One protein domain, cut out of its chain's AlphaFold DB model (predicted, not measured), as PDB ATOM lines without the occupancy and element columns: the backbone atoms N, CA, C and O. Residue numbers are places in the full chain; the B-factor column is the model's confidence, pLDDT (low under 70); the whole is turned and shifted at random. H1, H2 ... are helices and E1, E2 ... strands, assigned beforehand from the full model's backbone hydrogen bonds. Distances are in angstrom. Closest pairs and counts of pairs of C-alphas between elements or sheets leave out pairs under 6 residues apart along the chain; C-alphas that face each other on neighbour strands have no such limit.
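AT A GLANCE: This is residues 162 to 289 of the 295 residues of an uncharacterized protein of Candidatus Zambryskibacteria bacterium CG10_big_fil_rev_8_21_14_0_10_42_12 (UniProt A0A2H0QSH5). A strongly twisted sheet of five strands has three helices over one face, in two layers: H2 runs along E6 and E4, H1 crosses slantwise over E6, and H3 covers the edge strand E5. H3 and the short strand E1, which is outside the sheet, lie toward opposite ends of the longest axis. The printed part has 128 residues, with three named helices and six named strands in the order E1 H1 E2 E3 H2 E4 H3 E5 E6; the sheet runs E2, E3, E6, E4, E5 and is mixed, and the class is mixed, helices and strands. The whole is compact, with a radius of gyration of the C-alphas of 13.8 A and spans of 40 by 32 by 27 A.

HOW THE PARTS SIT: E1, residues 178 to 180, pairs with no named strand, but residues 162 to 163 make a short antiparallel pairing with its residues 178 to 179. H1, residues 181 to 193, meets E1 only through their link. E2, residues 199 to 203, and E3, residues 222 to 227, form an antiparallel hairpin, with N 200 and O 226 2.8 A apart, within hydrogen-bond range. H2, residues 235 to 247, and H1 only just touch, with 3 pairs of C-alphas within 8 A, and only at their ends; the closest C-alphas, of Phe 190 and Ala 245, are 6.4 A apart, and the helices run opposite ways at a steep tilt of 48 degrees. E4, residues 250 to 256, comes closest to H2 at the C-alphas of Ile 242 and Ala 252, 5.2 A apart. H3, residues 259 to 267, is on the same face of the sheet as H2; the two are close but not clearly touching and about perpendicular, at 87 degrees, with the C-alphas of Ala 235 and Leu 265 closest at 5.6 A. E5, residues 274 to 276, is parallel to E4, with N 275 and O 254 2.9 A apart; E4, H3 and E5 form a strand-helix-strand unit, two parallel neighbour strands with a helix between, its crossover right-handed. E6, residues 283 to 288, is antiparallel to E3, with N 225 and O 284 2.8 A apart, and to E4, with N 255 and O 283 2.8 A apart. E3, H2 and E4 form a split unit, with E6 between its strands and a right-handed crossover. H1 is over E6 at a height over the sheet of 8.2 A, and H2 is over E6 and E4 at 8.6 A. In H1, H2 and H3 every O i to N i+4 pair is within hydrogen-bond range.

IN THESE COORDINATES: E1 begins at C-alpha 178 (140.250, 140.247, 132.308) and measures 7.2 A. H1 measures 19.0 A, E2 12.4 A, E3 16.7 A, H2 18.3 A and E4 19.5 A. H3 measures 12.2 A and ends at C-alpha 267 (108.557, 121.822, 127.350). E5 measures 6.9 A; E6 measures 16.5 A and ends at C-alpha 288 (136.261, 126.729, 134.384).

THE WHOLE: The C-alphas of Ser 162 and Asn 267 are the two farthest apart, at 40.4 A. The printed part has no cut. The link from E2 to E3, 18 residues, is long. The mean pLDDT of the printed part is 87.8; residues 208 to 214 and residue 289 are under 70.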
ATOM      1  N   SER A 162     144.623 137.833 132.713       86.31
ATOM      2  CA  SER A 162     145.156 138.458 131.515       86.31
ATOM      3  C   SER A 162     144.027 139.172 130.788       86.31
ATOM      4  O   SER A 162     142.870 138.751 130.842       86.31
ATOM      5  N   SER A 163     144.370 140.254 130.094       85.94
ATOM      6  CA  SER A 163     143.394 141.007 129.313       85.94
ATOM      7  C   SER A 163     142.798 140.152 128.192       85.94
ATOM      8  O   SER A 163     143.499 139.413 127.497       85.94
ATOM      9  N   LEU A 164     141.496 140.316 127.969       87.56
ATOM     10  CA  LEU A 164     140.759 139.757 126.839       87.56
ATOM     11  C   LEU A 164     141.035 140.516 125.533       87.56
ATOM     12  O   LEU A 164     140.582 140.091 124.464       87.56
ATOM     13  N   ALA A 165     141.784 141.620 125.575       83.75
ATOM     14  CA  ALA A 165     142.169 142.365 124.386       83.75
ATOM     15  C   ALA A 165     142.902 141.462 123.376       83.75
ATOM     16  O   ALA A 165     143.857 140.761 123.694       83.75
ATOM     17  N   GLY A 166     142.436 141.463 122.123       83.00
ATOM     18  CA  GLY A 166     143.026 140.656 121.049       83.00
ATOM     19  C   GLY A 166     142.619 139.176 121.034       83.00
ATOM     20  O   GLY A 166     142.905 138.491 120.054       83.00
ATOM     21  N   THR A 167     141.881 138.686 122.038       83.94
ATOM     22  CA  THR A 167     141.438 137.278 122.108       83.94
ATOM     23  C   THR A 167     140.306 136.931 121.137       83.94
ATOM     24  O   THR A 167     140.062 135.750 120.889       83.94
ATOM     25  N   ARG A 168     139.640 137.952 120.569       88.00
ATOM     26  CA  ARG A 168     138.420 137.860 119.737       88.00
ATOM     27  C   ARG A 168     137.198 137.292 120.466       88.00
ATOM     28  O   ARG A 168     136.236 136.897 119.811       88.00
ATOM     29  N   LEU A 169     137.224 137.261 121.796       93.94
ATOM     30  CA  LEU A 169     136.054 136.908 122.587       93.94
ATOM     31  C   LEU A 169     135.000 138.023 122.513       93.94
ATOM     32  O   LEU A 169     135.357 139.204 122.591       93.94
ATOM     33  N   PRO A 170     133.713 137.681 122.340       94.12
ATOM     34  CA  PRO A 170     132.652 138.672 122.280       94.12
ATOM     35  C   PRO A 170     132.379 139.208 123.687       94.12
ATOM     36  O   PRO A 170     131.796 138.517 124.512       94.12
ATOM     37  N   LEU A 171     132.799 140.439 123.973       93.25
ATOM     38  CA  LEU A 171     132.627 141.073 125.281       93.25
ATOM     39  C   LEU A 171     131.647 142.246 125.196       93.25
ATOM     40  O   LEU A 171     131.804 143.147 124.366       93.25
ATOM     41  N   LYS A 172     130.659 142.272 126.094       91.25
ATOM     42  CA  LYS A 172     129.796 143.438 126.285       91.25
ATOM     43  C   LYS A 172     130.617 144.569 126.906       91.25
ATOM     44  O   LYS A 172     131.254 144.396 127.940       91.25
ATOM     45  N   GLN A 173     130.583 145.749 126.290       87.56
ATOM     46  CA  GLN A 173     131.371 146.892 126.754       87.56
ATOM     47  C   GLN A 173     131.066 147.252 128.216       87.56
ATOM     48  O   GLN A 173     129.904 147.337 128.622       87.56
ATOM     49  N   GLY A 174     132.134 147.497 128.980       83.19
ATOM     50  CA  GLY A 174     132.054 147.913 130.377       83.19
ATOM     51  C   GLY A 174     131.565 146.812 131.313       83.19
ATOM     52  O   GLY A 174     130.744 147.119 132.167       83.19
ATOM     53  N   GLN A 175     132.007 145.563 131.122       84.62
ATOM     54  CA  GLN A 175     131.647 144.396 131.948       84.62
ATOM     55  C   GLN A 175     132.866 143.654 132.533       84.62
ATOM     56  O   GLN A 175     132.779 142.465 132.813       84.62
ATOM     57  N   GLY A 176     133.999 144.345 132.698       84.56
ATOM     58  CA  GLY A 176     135.293 143.709 132.974       84.56
ATOM     59  C   GLY A 176     135.893 143.091 131.707       84.56
ATOM     60  O   GLY A 176     135.164 142.715 130.793       84.56
ATOM     61  N   ASP A 177     137.214 143.053 131.600       87.31
ATOM     62  CA  ASP A 177     137.937 142.633 130.394       87.31
ATOM     63  C   ASP A 177     139.175 141.787 130.701       87.31
ATOM     64  O   ASP A 177     140.105 141.720 129.897       87.31
ATOM     65  N   GLU A 178     139.167 141.096 131.834       89.00
ATOM     66  CA  GLU A 178     140.250 140.247 132.308       89.00
ATOM     67  C   GLU A 178     139.707 138.894 132.805       89.00
ATOM     68  O   GLU A 178     138.639 138.826 133.413       89.00
ATOM     69  N   LEU A 179     140.435 137.803 132.538       89.56
ATOM     70  CA  LEU A 179     140.134 136.445 133.027       89.56
ATOM     71  C   LEU A 179     141.417 135.641 133.246       89.56
ATOM     72  O   LEU A 179     142.469 135.978 132.703       89.56
ATOM     73  N   ASP A 180     141.323 134.549 134.002       86.81
ATOM     74  CA  ASP A 180     142.410 133.583 134.145       86.81
ATOM     75  C   ASP A 180     142.820 133.008 132.777       86.81
ATOM     76  O   ASP A 180     141.977 132.723 131.922       86.81
ATOM     77  N   ALA A 181     144.125 132.814 132.568       82.19
ATOM     78  CA  ALA A 181     144.667 132.382 131.281       82.19
ATOM     79  C   ALA A 181     144.096 131.037 130.784       82.19
ATOM     80  O   ALA A 181     143.906 130.868 129.576       82.19
ATOM     81  N   GLU A 182     143.789 130.086 131.678       85.12
ATOM     82  CA  GLU A 182     143.158 128.819 131.286       85.12
ATOM     83  C   GLU A 182     141.722 129.054 130.803       85.12
ATOM     84  O   GLU A 182     141.305 128.496 129.785       85.12
ATOM     85  N   MET A 183     140.983 129.918 131.505       90.31
ATOM     86  CA  MET A 183     139.622 130.289 131.128       90.31
ATOM     87  C   MET A 183     139.602 130.980 129.759       90.31
ATOM     88  O   MET A 183     138.784 130.629 128.911       90.31
ATOM     89  N   ILE A 184     140.550 131.884 129.489       90.00
ATOM     90  CA  ILE A 184     140.700 132.525 128.171       90.00
ATOM     91  C   ILE A 184     140.903 131.479 127.077       90.00
ATOM     92  O   ILE A 184     140.193 131.506 126.072       90.00
ATOM     93  N   ALA A 185     141.837 130.544 127.267       87.94
ATOM     94  CA  ALA A 185     142.141 129.532 126.259       87.94
ATOM     95  C   ALA A 185     140.914 128.659 125.932       87.94
ATOM     96  O   ALA A 185     140.619 128.416 124.759       87.94
ATOM     97  N   LYS A 186     140.161 128.240 126.959       93.06
ATOM     98  CA  LYS A 186     138.920 127.466 126.791       93.06
ATOM     99  C   LYS A 186     137.833 128.274 126.097       93.06
ATOM    100  O   LYS A 186     137.218 127.780 125.155       93.06
ATOM    101  N   LEU A 187     137.633 129.526 126.504       95.50
ATOM    102  CA  LEU A 187     136.656 130.412 125.878       95.50
ATOM    103  C   LEU A 187     136.996 130.696 124.413       95.50
ATOM    104  O   LEU A 187     136.089 130.810 123.596       95.50
ATOM    105  N   GLN A 188     138.277 130.809 124.052       93.38
ATOM    106  CA  GLN A 188     138.680 131.026 122.661       93.38
ATOM    107  C   GLN A 188     138.336 129.827 121.779       93.38
ATOM    108  O   GLN A 188     137.838 130.028 120.672       93.38
ATOM    109  N   ALA A 189     138.569 128.605 122.267       92.75
ATOM    110  CA  ALA A 189     138.179 127.381 121.573       92.75
ATOM    111  C   ALA A 189     136.648 127.259 121.479       92.75
ATOM    112  O   ALA A 189     136.107 127.121 120.384       92.75
ATOM    113  N   PHE A 190     135.950 127.466 122.599       96.06
ATOM    114  CA  PHE A 190     134.490 127.526 122.662       96.06
ATOM    115  C   PHE A 190     133.895 128.542 121.680       96.06
ATOM    116  O   PHE A 190     132.927 128.245 120.989       96.06
ATOM    117  N   ASN A 191     134.489 129.732 121.561       95.94
ATOM    118  CA  ASN A 191     134.012 130.767 120.649       95.94
ATOM    119  C   ASN A 191     134.123 130.356 119.172       95.94
ATOM    120  O   ASN A 191     133.309 130.789 118.359       95.94
ATOM    121  N   GLN A 192     135.116 129.535 118.810       91.88
ATOM    122  CA  GLN A 192     135.214 129.018 117.441       91.88
ATOM    123  C   GLN A 192     134.077 128.041 117.135       91.88
ATOM    124  O   GLN A 192     133.425 128.169 116.094       91.88
ATOM    125  N   ASP A 193     133.781 127.142 118.071       92.31
ATOM    126  CA  ASP A 193     132.721 126.141 117.913       92.31
ATOM    127  C   ASP A 193     131.317 126.763 118.025       92.31
ATOM    128  O   ASP A 193     130.367 126.308 117.390       92.31
ATOM    129  N   MET A 194     131.200 127.896 118.723       94.25
ATOM    130  CA  MET A 194     129.977 128.697 118.818       94.25
ATOM    131  C   MET A 194     129.802 129.729 117.695       94.25
ATOM    132  O   MET A 194     128.872 130.532 117.753       94.25
ATOM    133  N   SER A 195     130.632 129.716 116.647       86.81
ATOM    134  CA  SER A 195     130.613 130.726 115.571       86.81
ATOM    135  C   SER A 195     129.265 130.893 114.842       86.81
ATOM    136  O   SER A 195     129.023 131.937 114.238       86.81
ATOM    137  N   GLY A 196     128.370 129.902 114.914       85.56
ATOM    138  CA  GLY A 196     127.012 129.966 114.359       85.56
ATOM    139  C   GLY A 196     125.957 130.633 115.255       85.56
ATOM    140  O   GLY A 196     124.827 130.825 114.812       85.56
ATOM    141  N   THR A 197     126.290 130.979 116.502       91.12
ATOM    142  CA  THR A 197     125.354 131.551 117.481       91.12
ATOM    143  C   THR A 197     125.942 132.821 118.080       91.12
ATOM    144  O   THR A 197     126.992 132.776 118.711       91.12
ATOM    145  N   ASN A 198     125.266 133.966 117.939       94.25
ATOM    146  CA  ASN A 198     125.791 135.204 118.519       94.25
ATOM    147  C   ASN A 198     125.569 135.221 120.039       94.25
ATOM    148  O   ASN A 198     124.432 135.316 120.519       94.25
ATOM    149  N   TRP A 199     126.669 135.161 120.780       96.88
ATOM    150  CA  TRP A 199     126.733 135.237 122.235       96.88
ATOM    151  C   TRP A 199     127.763 136.288 122.655       96.88
ATOM    152  O   TRP A 199     128.555 136.748 121.835       96.88
ATOM    153  N   GLN A 200     127.720 136.710 123.912       96.56
ATOM    154  CA  GLN A 200     128.692 137.626 124.494       96.56
ATOM    155  C   GLN A 200     128.878 137.362 125.988       96.56
ATOM    156  O   GLN A 200     127.939 136.979 126.685       96.56
ATOM    157  N   ILE A 201     130.080 137.641 126.474       95.81
ATOM    158  CA  ILE A 201     130.409 137.780 127.886       95.81
ATOM    159  C   ILE A 201     129.698 139.036 128.394       95.81
ATOM    160  O   ILE A 201     129.883 140.134 127.862       95.81
ATOM    161  N   THR A 202     128.841 138.861 129.392       93.56
ATOM    162  CA  THR A 202     128.102 139.932 130.058       93.56
ATOM    163  C   THR A 202     128.691 140.310 131.401       93.56
ATOM    164  O   THR A 202     128.311 141.364 131.897       93.56
ATOM    165  N   GLU A 203     129.609 139.506 131.936       90.69
ATOM    166  CA  GLU A 203     130.444 139.854 133.079       90.69
ATOM    167  C   GLU A 203     131.746 139.045 133.101       90.69
ATOM    168  O   GLU A 203     131.735 137.833 132.895       90.69
ATOM    169  N   ALA A 204     132.855 139.726 133.379       89.25
ATOM    170  CA  ALA A 204     134.184 139.183 133.627       89.25
ATOM    171  C   ALA A 204     134.846 139.940 134.794       89.25
ATOM    172  O   ALA A 204     134.229 140.795 135.437       89.25
ATOM    173  N   PHE A 205     136.115 139.645 135.077       85.50
ATOM    174  CA  PHE A 205     136.884 140.426 136.039       85.50
ATOM    175  C   PHE A 205     137.356 141.752 135.394       85.50
ATOM    176  O   PHE A 205     137.689 141.769 134.210       85.50
ATOM    177  N   PRO A 206     137.400 142.875 136.132       80.69
ATOM    178  CA  PRO A 206     136.777 143.085 137.434       80.69
ATOM    179  C   PRO A 206     135.241 143.174 137.332       80.69
ATOM    180  O   PRO A 206     134.727 143.806 136.405       80.69
ATOM    181  N   PRO A 207     134.501 142.613 138.309       75.94
ATOM    182  CA  PRO A 207     133.045 142.674 138.307       75.94
ATOM    183  C   PRO A 207     132.565 144.122 138.437       75.94
ATOM    184  O   PRO A 207     133.134 144.928 139.181       75.94
ATOM    185  N   THR A 208     131.494 144.461 137.722       69.69
ATOM    186  CA  THR A 208     131.035 145.857 137.609       69.69
ATOM    187  C   THR A 208     130.034 146.267 138.678       69.69
ATOM    188  O   THR A 208     129.772 147.459 138.859       69.69
ATOM    189  N   THR A 209     129.512 145.303 139.442       61.66
ATOM    190  CA  THR A 209     128.647 145.565 140.593       61.66
ATOM    191  C   THR A 209     129.254 145.041 141.893       61.66
ATOM    192  O   THR A 209     130.037 144.099 141.929       61.66
ATOM    193  N   THR A 210     128.872 145.644 143.017       53.12
ATOM    194  CA  THR A 210     129.295 145.233 144.367       53.12
ATOM    195  C   THR A 210     128.552 143.996 144.898       53.12
ATOM    196  O   THR A 210     128.621 143.719 146.096       53.12
ATOM    197  N   LYS A 211     127.805 143.266 144.053       50.28
ATOM    198  CA  LYS A 211     126.875 142.198 144.467       50.28
ATOM    199  C   LYS A 211     127.082 140.841 143.776       50.28
ATOM    200  O   LYS A 211     126.119 140.086 143.661       50.28
ATOM    201  N   HIS A 212     128.303 140.478 143.401       56.84
ATOM    202  CA  HIS A 212     128.574 139.102 142.963       56.84
ATOM    203  C   HIS A 212     128.937 138.250 144.175       56.84
ATOM    204  O   HIS A 212     129.810 138.606 144.966       56.84
ATOM    205  N   LYS A 213     128.173 137.172 144.384       55.88
ATOM    206  CA  LYS A 213     128.302 136.304 145.565       55.88
ATOM    207  C   LYS A 213     129.471 135.329 145.446       55.88
ATOM    208  O   LYS A 213     129.967 134.877 146.476       55.88
ATOM    209  N   ASP A 214     129.922 135.048 144.223       66.62
ATOM    210  CA  ASP A 214     130.869 133.976 143.958       66.62
ATOM    211  C   ASP A 214     132.301 134.481 143.812       66.62
ATOM    212  O   ASP A 214     132.616 135.399 143.053       66.62
ATOM    213  N   GLN A 215     133.205 133.816 144.532       73.56
ATOM    214  CA  GLN A 215     134.633 134.130 144.541       73.56
ATOM    215  C   GLN A 215     135.281 133.998 143.149       73.56
ATOM    216  O   GLN A 215     136.328 134.596 142.902       73.56
ATOM    217  N   CYS A 216     134.662 133.249 142.230       78.81
ATOM    218  CA  CYS A 216     135.209 133.001 140.902       78.81
ATOM    219  C   CYS A 216     135.263 134.263 140.008       78.81
ATOM    220  O   CYS A 216     136.155 134.383 139.169       78.81
ATOM    221  N   HIS A 217     134.385 135.250 140.232       80.38
ATOM    222  CA  HIS A 217     134.443 136.530 139.512       80.38
ATOM    223  C   HIS A 217     135.636 137.377 139.964       80.38
ATOM    224  O   HIS A 217     136.144 138.195 139.206       80.38
ATOM    225  N   TYR A 218     136.124 137.168 141.191       77.38
ATOM    226  CA  TYR A 218     137.271 137.892 141.745       77.38
ATOM    227  C   TYR A 218     138.621 137.263 141.377       77.38
ATOM    228  O   TYR A 218     139.648 137.933 141.474       77.38
ATOM    229  N   ASN A 219     138.629 135.999 140.940       76.38
ATOM    230  CA  ASN A 219     139.824 135.286 140.480       76.38
ATOM    231  C   ASN A 219     139.805 134.976 138.967       76.38
ATOM    232  O   ASN A 219     140.655 134.220 138.507       76.38
ATOM    233  N   GLY A 220     138.838 135.517 138.213       83.38
ATOM    234  CA  GLY A 220     138.749 135.394 136.753       83.38
ATOM    235  C   GLY A 220     138.499 133.981 136.218       83.38
ATOM    236  O   GLY A 220     138.769 133.726 135.047       83.38
ATOM    237  N   THR A 221     138.015 133.051 137.045       87.50
ATOM    238  CA  THR A 221     137.787 131.646 136.637       87.50
ATOM    239  C   THR A 221     136.351 131.353 136.199       87.50
ATOM    240  O   THR A 221     136.028 130.207 135.872       87.50
ATOM    241  N   CYS A 222     135.488 132.369 136.174       89.56
ATOM    242  CA  CYS A 222     134.128 132.275 135.665       89.56
ATOM    243  C   CYS A 222     133.701 133.568 134.962       89.56
ATOM    244  O   CYS A 222     134.346 134.610 135.109       89.56
ATOM    245  N   ILE A 223     132.629 133.467 134.181       92.94
ATOM    246  CA  ILE A 223     131.975 134.587 133.505       92.94
ATOM    247  C   ILE A 223     130.461 134.459 133.619       92.94
ATOM    248  O   ILE A 223     129.942 133.340 133.660       92.94
ATOM    249  N   ASP A 224     129.776 135.593 133.505       93.81
ATOM    250  CA  ASP A 224     128.399 135.581 133.026       93.81
ATOM    251  C   ASP A 224     128.405 135.768 131.513       93.81
ATOM    252  O   ASP A 224     129.117 136.621 130.971       93.81
ATOM    253  N   ALA A 225     127.582 134.999 130.816       96.56
ATOM    254  CA  ALA A 225     127.401 135.104 129.380       96.56
ATOM    255  C   ALA A 225     125.921 135.163 129.015       96.56
ATOM    256  O   ALA A 225     125.040 134.715 129.746       96.56
ATOM    257  N   ASN A 226     125.627 135.704 127.842       96.88
ATOM    258  CA  ASN A 226     124.283 135.672 127.296       96.88
ATOM    259  C   ASN A 226     124.309 135.718 125.773       96.88
ATOM    260  O   ASN A 226     125.307 136.096 125.159       96.88
ATOM    261  N   PHE A 227     123.186 135.390 125.151       97.25
ATOM    262  CA  PHE A 227     122.996 135.657 123.737       97.25
ATOM    263  C   PHE A 227     122.973 137.169 123.480       97.25
ATOM    264  O   PHE A 227     122.459 137.956 124.281       97.25
ATOM    265  N   THR A 228     123.559 137.605 122.366       94.31
ATOM    266  CA  THR A 228     123.501 139.023 121.988       94.31
ATOM    267  C   THR A 228     122.062 139.422 121.650       94.31
ATOM    268  O   THR A 228     121.297 138.577 121.170       94.31
ATOM    269  N   PRO A 229     121.681 140.705 121.799       91.75
ATOM    270  CA  PRO A 229     120.367 141.177 121.371       91.75
ATOM    271  C   PRO A 229     120.040 140.743 119.933       91.75
ATOM    272  O   PRO A 229     120.838 140.952 119.023       91.75
ATOM    273  N   GLY A 230     118.872 140.124 119.740       89.00
ATOM    274  CA  GLY A 230     118.433 139.579 118.447       89.00
ATOM    275  C   GLY A 230     118.642 138.070 118.273       89.00
ATOM    276  O   GLY A 230     118.031 137.487 117.383       89.00
ATOM    277  N   THR A 231     119.415 137.421 119.146       91.56
ATOM    278  CA  THR A 231     119.546 135.958 119.180       91.56
ATOM    279  C   THR A 231     118.612 135.382 120.250       91.56
ATOM    280  O   THR A 231     118.764 135.710 121.428       91.56
ATOM    281  N   PRO A 232     117.625 134.544 119.888       91.31
ATOM    282  CA  PRO A 232     116.673 134.007 120.854       91.31
ATOM    283  C   PRO A 232     117.304 132.914 121.729       91.31
ATOM    284  O   PRO A 232     117.987 132.018 121.230       91.31
ATOM    285  N   ALA A 233     117.004 132.950 123.027       93.44
ATOM    286  CA  ALA A 233     117.374 131.919 123.996       93.44
ATOM    287  C   ALA A 233     116.414 130.715 123.920       93.44
ATOM    288  O   ALA A 233     115.635 130.465 124.837       93.44
ATOM    289  N   THR A 234     116.412 130.015 122.786       95.00
ATOM    290  CA  THR A 234     115.609 128.798 122.590       95.00
ATOM    291  C   THR A 234     116.226 127.614 123.329       95.00
ATOM    292  O   THR A 234     117.436 127.594 123.565       95.00
ATOM    293  N   ALA A 235     115.423 126.587 123.624       93.69
ATOM    294  CA  ALA A 235     115.910 125.319 124.170       93.69
ATOM    295  C   ALA A 235     117.131 124.760 123.414       93.69
ATOM    296  O   ALA A 235     118.131 124.410 124.033       93.69
ATOM    297  N   THR A 236     117.087 124.753 122.077       93.62
ATOM    298  CA  THR A 236     118.196 124.279 121.236       93.62
ATOM    299  C   THR A 236     119.458 125.121 121.398       93.62
ATOM    300  O   THR A 236     120.541 124.564 121.530       93.62
ATOM    301  N   ASN A 237     119.339 126.452 121.406       95.44
ATOM    302  CA  ASN A 237     120.504 127.325 121.550       95.44
ATOM    303  C   ASN A 237     121.126 127.202 122.943       95.44
ATOM    304  O   ASN A 237     122.348 127.193 123.067       95.44
ATOM    305  N   ILE A 238     120.291 127.085 123.979       97.25
ATOM    306  CA  ILE A 238     120.734 126.881 125.362       97.25
ATOM    307  C   ILE A 238     121.468 125.548 125.494       97.25
ATOM    308  O   ILE A 238     122.588 125.517 125.999       97.25
ATOM    309  N   ASP A 239     120.887 124.463 124.986       94.56
ATOM    310  CA  ASP A 239     121.517 123.144 125.022       94.56
ATOM    311  C   ASP A 239     122.814 123.105 124.209       94.56
ATOM    312  O   ASP A 239     123.798 122.518 124.659       94.56
ATOM    313  N   ASN A 240     122.854 123.763 123.047       95.00
ATOM    314  CA  ASN A 240     124.067 123.877 122.240       95.00
ATOM    315  C   ASN A 240     125.170 124.634 122.992       95.00
ATOM    316  O   ASN A 240     126.309 124.178 123.034       95.00
ATOM    317  N   PHE A 241     124.835 125.749 123.648       97.75
ATOM    318  CA  PHE A 241     125.785 126.497 124.471       97.75
ATOM    319  C   PHE A 241     126.340 125.621 125.604       97.75
ATOM    320  O   PHE A 241     127.553 125.527 125.783       97.75
ATOM    321  N   ILE A 242     125.461 124.944 126.351       95.62
ATOM    322  CA  ILE A 242     125.845 124.124 127.510       95.62
ATOM    323  C   ILE A 242     126.691 122.917 127.088       95.62
ATOM    324  O   ILE A 242     127.716 122.633 127.710       95.62
ATOM    325  N   SER A 243     126.290 122.214 126.028       93.19
ATOM    326  CA  SER A 243     127.035 121.057 125.516       93.19
ATOM    327  C   SER A 243     128.398 121.455 124.952       93.19
ATOM    328  O   SER A 243     129.395 120.832 125.312       93.19
ATOM    329  N   THR A 244     128.478 122.546 124.185       93.69
ATOM    330  CA  THR A 244     129.755 123.056 123.658       93.69
ATOM    331  C   THR A 244     130.685 123.487 124.796       93.69
ATOM    332  O   THR A 244     131.875 123.184 124.786       93.69
ATOM    333  N   ALA A 245     130.164 124.133 125.845       94.75
ATOM    334  CA  ALA A 245     130.967 124.473 127.022       94.75
ATOM    335  C   ALA A 245     131.545 123.214 127.698       94.75
ATOM    336  O   ALA A 245     132.730 123.181 128.040       94.75
ATOM    337  N   ALA A 246     130.743 122.152 127.824       89.75
ATOM    338  CA  ALA A 246     131.178 120.882 128.401       89.75
ATOM    339  C   ALA A 246     132.285 120.192 127.577       89.75
ATOM    340  O   ALA A 246     133.217 119.620 128.158       89.75
ATOM    341  N   GLU A 247     132.236 120.277 126.243       87.94
ATOM    342  CA  GLU A 247     133.295 119.775 125.353       87.94
ATOM    343  C   GLU A 247     134.646 120.445 125.649       87.94
ATOM    344  O   GLU A 247     135.674 119.763 125.744       87.94
ATOM    345  N   HIS A 248     134.622 121.746 125.951       87.12
ATOM    346  CA  HIS A 248     135.792 122.561 126.307       87.12
ATOM    347  C   HIS A 248     136.170 122.527 127.790       87.12
ATOM    348  O   HIS A 248     136.964 123.347 128.252       87.12
ATOM    349  N   LYS A 249     135.650 121.559 128.555       86.56
ATOM    350  CA  LYS A 249     135.908 121.435 130.002       86.56
ATOM    351  C   LYS A 249     135.518 122.712 130.753       86.56
ATOM    352  O   LYS A 249     136.252 123.189 131.615       86.56
ATOM    353  N   MET A 250     134.360 123.262 130.419       92.19
ATOM    354  CA  MET A 250     133.680 124.292 131.194       92.19
ATOM    355  C   MET A 250     132.323 123.756 131.649       92.19
ATOM    356  O   MET A 250     131.746 122.869 131.023       92.19
ATOM    357  N   ILE A 251     131.820 124.277 132.758       89.81
ATOM    358  CA  ILE A 251     130.451 124.030 133.211       89.81
ATOM    359  C   ILE A 251     129.664 125.289 132.886       89.81
ATOM    360  O   ILE A 251     130.051 126.362 133.329       89.81
ATOM    361  N   ALA A 252     128.593 125.165 132.110       93.19
ATOM    362  CA  ALA A 252     127.676 126.263 131.840       93.19
ATOM    363  C   ALA A 252     126.290 125.908 132.377       93.19
ATOM    364  O   ALA A 252     125.761 124.831 132.093       93.19
ATOM    365  N   GLU A 253     125.709 126.824 133.137       93.00
ATOM    366  CA  GLU A 253     124.391 126.677 133.743       93.00
ATOM    367  C   GLU A 253     123.533 127.860 133.316       93.00
ATOM    368  O   GLU A 253     123.978 129.003 133.387       93.00
ATOM    369  N   TYR A 254     122.322 127.597 132.823       96.56
ATOM    370  CA  TYR A 254     121.419 128.663 132.401       96.56
ATOM    371  C   TYR A 254     120.462 129.026 133.535       96.56
ATOM    372  O   TYR A 254     119.634 128.215 133.951       96.56
ATOM    373  N   GLU A 255     120.557 130.247 134.042       92.62
ATOM    374  CA  GLU A 255     119.722 130.723 135.134       92.62
ATOM    375  C   GLU A 255     118.463 131.416 134.612       92.62
ATOM    376  O   GLU A 255     118.504 132.194 133.661       92.62
ATOM    377  N   VAL A 256     117.323 131.164 135.254       92.75
ATOM    378  CA  VAL A 256     116.045 131.829 134.967       92.75
ATOM    379  C   VAL A 256     115.375 132.311 136.259       92.75
ATOM    380  O   VAL A 256     115.546 131.690 137.309       92.75
ATOM    381  N   PRO A 257     114.573 133.392 136.227       88.75
ATOM    382  CA  PRO A 257     114.019 133.978 137.447       88.75
ATOM    383  C   PRO A 257     112.913 133.140 138.094       88.75
ATOM    384  O   PRO A 257     112.661 133.287 139.292       88.75
ATOM    385  N   THR A 258     112.213 132.302 137.321       90.19
ATOM    386  CA  THR A 258     111.035 131.577 137.805       90.19
ATOM    387  C   THR A 258     110.995 130.120 137.358       90.19
ATOM    388  O   THR A 258     111.515 129.735 136.313       90.19
ATOM    389  N   GLU A 259     110.281 129.306 138.135       88.06
ATOM    390  CA  GLU A 259     109.988 127.915 137.783       88.06
ATOM    391  C   GLU A 259     109.177 127.792 136.485       88.06
ATOM    392  O   GLU A 259     109.340 126.836 135.725       88.06
ATOM    393  N   ALA A 260     108.319 128.778 136.205       86.31
ATOM    394  CA  ALA A 260     107.529 128.820 134.981       86.31
ATOM    395  C   ALA A 260     108.425 128.969 133.741       86.31
ATOM    396  O   ALA A 260     108.186 128.304 132.733       86.31
ATOM    397  N   ASP A 261     109.486 129.777 133.825       90.25
ATOM    398  CA  ASP A 261     110.467 129.927 132.746       90.25
ATOM    399  C   ASP A 261     111.239 128.633 132.498       90.25
ATOM    400  O   ASP A 261     111.378 128.207 131.349       90.25
ATOM    401  N   ARG A 262     111.682 127.966 133.571       91.69
ATOM    402  CA  ARG A 262     112.351 126.666 133.465       91.69
ATOM    403  C   ARG A 262     111.430 125.632 132.830       91.69
ATOM    404  O   ARG A 262     111.831 124.947 131.896       91.69
ATOM    405  N   THR A 263     110.189 125.542 133.304       87.44
ATOM    406  CA  THR A 263     109.192 124.599 132.781       87.44
ATOM    407  C   THR A 263     108.899 124.859 131.304       87.44
ATOM    408  O   THR A 263     108.829 123.909 130.527       87.44
ATOM    409  N   ARG A 264     108.791 126.128 130.883       92.50
ATOM    410  CA  ARG A 264     108.643 126.490 129.466       92.50
ATOM    411  C   ARG A 264     109.802 125.939 128.632       92.50
ATOM    412  O   ARG A 264     109.548 125.232 127.665       92.50
ATOM    413  N   LEU A 265     111.047 126.188 129.038       89.88
ATOM    414  CA  LEU A 265     112.235 125.705 128.322       89.88
ATOM    415  C   LEU A 265     112.314 124.172 128.282       89.88
ATOM    416  O   LEU A 265     112.670 123.601 127.255       89.88
ATOM    417  N   ARG A 266     111.926 123.488 129.366       90.62
ATOM    418  CA  ARG A 266     111.816 122.019 129.380       90.62
ATOM    419  C   ARG A 266     110.762 121.512 128.399       90.62
ATOM    420  O   ARG A 266     111.029 120.554 127.682       90.62
ATOM    421  N   ASN A 267     109.606 122.169 128.315       88.94
ATOM    422  CA  ASN A 267     108.557 121.822 127.350       88.94
ATOM    423  C   ASN A 267     108.973 122.107 125.898       88.94
ATOM    424  O   ASN A 267     108.521 121.420 124.987       88.94
ATOM    425  N   GLU A 268     109.850 123.088 125.683       90.62
ATOM    426  CA  GLU A 268     110.494 123.366 124.393       90.62
ATOM    427  C   GLU A 268     111.620 122.370 124.053       90.62
ATOM    428  O   GLU A 268     112.157 122.410 122.947       90.62
ATOM    429  N   GLY A 269     111.957 121.455 124.969       86.38
ATOM    430  CA  GLY A 269     112.907 120.366 124.748       86.38
ATOM    431  C   GLY A 269     114.299 120.578 125.341       86.38
ATOM    432  O   GLY A 269     115.188 119.798 125.020       86.38
ATOM    433  N   ALA A 270     114.511 121.586 126.192       88.69
ATOM    434  CA  ALA A 270     115.827 121.841 126.777       88.69
ATOM    435  C   ALA A 270     116.243 120.715 127.735       88.69
ATOM    436  O   ALA A 270     115.490 120.338 128.640       88.69
ATOM    437  N   THR A 271     117.479 120.252 127.617       87.94
ATOM    438  CA  THR A 271     118.069 119.134 128.366       87.94
ATOM    439  C   THR A 271     119.260 119.544 129.235       87.94
ATOM    440  O   THR A 271     119.549 118.857 130.214       87.94
ATOM    441  N   GLY A 272     119.902 120.680 128.943       79.31
ATOM    442  CA  GLY A 272     121.028 121.224 129.703       79.31
ATOM    443  C   GLY A 272     120.643 121.702 131.106       79.31
ATOM    444  O   GLY A 272     119.463 121.774 131.462       79.31
ATOM    445  N   THR A 273     121.633 122.028 131.937       88.25
ATOM    446  CA  THR A 273     121.411 122.500 133.313       88.25
ATOM    447  C   THR A 273     120.706 123.859 133.318       88.25
ATOM    448  O   THR A 273     121.246 124.843 132.818       88.25
ATOM    449  N   ILE A 274     119.491 123.910 133.884       89.19
ATOM    450  CA  ILE A 274     118.699 125.142 134.033       89.19
ATOM    451  C   ILE A 274     118.347 125.334 135.508       89.19
ATOM    452  O   ILE A 274     117.627 124.508 136.086       89.19
ATOM    453  N   LEU A 275     118.814 126.434 136.093       84.38
ATOM    454  CA  LEU A 275     118.618 126.783 137.498       84.38
ATOM    455  C   LEU A 275     117.566 127.881 137.654       84.38
ATOM    456  O   LEU A 275     117.432 128.759 136.807       84.38
ATOM    457  N   VAL A 276     116.805 127.831 138.749       86.06
ATOM    458  CA  VAL A 276     115.838 128.884 139.092       86.06
ATOM    459  C   VAL A 276     116.436 129.757 140.182       86.06
ATOM    460  O   VAL A 276     116.570 129.310 141.322       86.06
ATOM    461  N   VAL A 277     116.757 131.003 139.841       83.62
ATOM    462  CA  VAL A 277     117.382 131.966 140.751       83.62
ATOM    463  C   VAL A 277     116.515 133.229 140.818       83.62
ATOM    464  O   VAL A 277     116.501 134.036 139.891       83.62
ATOM    465  N   PRO A 278     115.741 133.432 141.900       83.19
ATOM    466  CA  PRO A 278     114.845 134.578 141.997       83.19
ATOM    467  C   PRO A 278     115.583 135.920 141.898       83.19
ATOM    468  O   PRO A 278     116.512 136.188 142.660       83.19
ATOM    469  N   GLY A 279     115.108 136.794 141.007       82.69
ATOM    470  CA  GLY A 279     115.620 138.159 140.852       82.69
ATOM    471  C   GLY A 279     116.763 138.325 139.850       82.69
ATOM    472  O   GLY A 279     117.256 139.444 139.711       82.69
ATOM    473  N   VAL A 280     117.161 137.264 139.139       82.94
ATOM    474  CA  VAL A 280     118.138 137.362 138.044       82.94
ATOM    475  C   VAL A 280     117.464 137.702 136.717       82.94
ATOM    476  O   VAL A 280     116.296 137.383 136.480       82.94
ATOM    477  N   VAL A 281     118.220 138.333 135.824       88.75
ATOM    478  CA  VAL A 281     117.893 138.341 134.394       88.75
ATOM    479  C   VAL A 281     118.432 137.034 133.810       88.75
ATOM    480  O   VAL A 281     119.535 136.660 134.198       88.75
ATOM    481  N   PRO A 282     117.715 136.327 132.914       94.19
ATOM    482  CA  PRO A 282     118.221 135.079 132.362       94.19
ATOM    483  C   PRO A 282     119.600 135.236 131.726       94.19
ATOM    484  O   PRO A 282     119.785 136.143 130.916       94.19
ATOM    485  N   HIS A 283     120.545 134.383 132.104       94.06
ATOM    486  CA  HIS A 283     121.932 134.395 131.637       94.06
ATOM    487  C   HIS A 283     122.567 133.017 131.864       94.06
ATOM    488  O   HIS A 283     121.966 132.144 132.487       94.06
ATOM    489  N   PHE A 284     123.768 132.819 131.330       96.56
ATOM    490  CA  PHE A 284     124.612 131.676 131.645       96.56
ATOM    491  C   PHE A 284     125.639 132.070 132.693       96.56
ATOM    492  O   PHE A 284     126.347 133.054 132.482       96.56
ATOM    493  N   SER A 285     125.797 131.252 133.723       93.44
ATOM    494  CA  SER A 285     126.989 131.256 134.568       93.44
ATOM    495  C   SER A 285     127.930 130.172 134.049       93.44
ATOM    496  O   SER A 285     127.540 129.007 133.917       93.44
ATOM    497  N   VAL A 286     129.147 130.559 133.662       94.94
ATOM    498  CA  VAL A 286     130.125 129.653 133.042       94.94
ATOM    499  C   VAL A 286     131.373 129.571 133.902       94.94
ATOM    500  O   VAL A 286     132.056 130.568 134.123       94.94
ATOM    501  N   TYR A 287     131.705 128.362 134.334       90.25
ATOM    502  CA  TYR A 287     132.810 128.067 135.231       90.25
ATOM    503  C   TYR A 287     133.885 127.256 134.515       90.25
ATOM    504  O   TYR A 287     133.594 126.312 133.772       90.25
ATOM    505  N   ASN A 288     135.146 127.564 134.797       84.56
ATOM    506  CA  ASN A 288     136.261 126.729 134.384       84.56
ATOM    507  C   ASN A 288     136.191 125.355 135.097       84.56
ATOM    508  O   ASN A 288     136.353 125.274 136.315       84.56
ATOM    509  N   ALA A 289     135.969 124.262 134.356       68.31
ATOM    510  CA  ALA A 289     136.004 122.911 134.913       68.31
ATOM    511  C   ALA A 289     137.423 122.340 134.780       68.31
ATOM    512  O   ALA A 289     137.950 122.159 133.679       68.31
TER     513      ALA A 289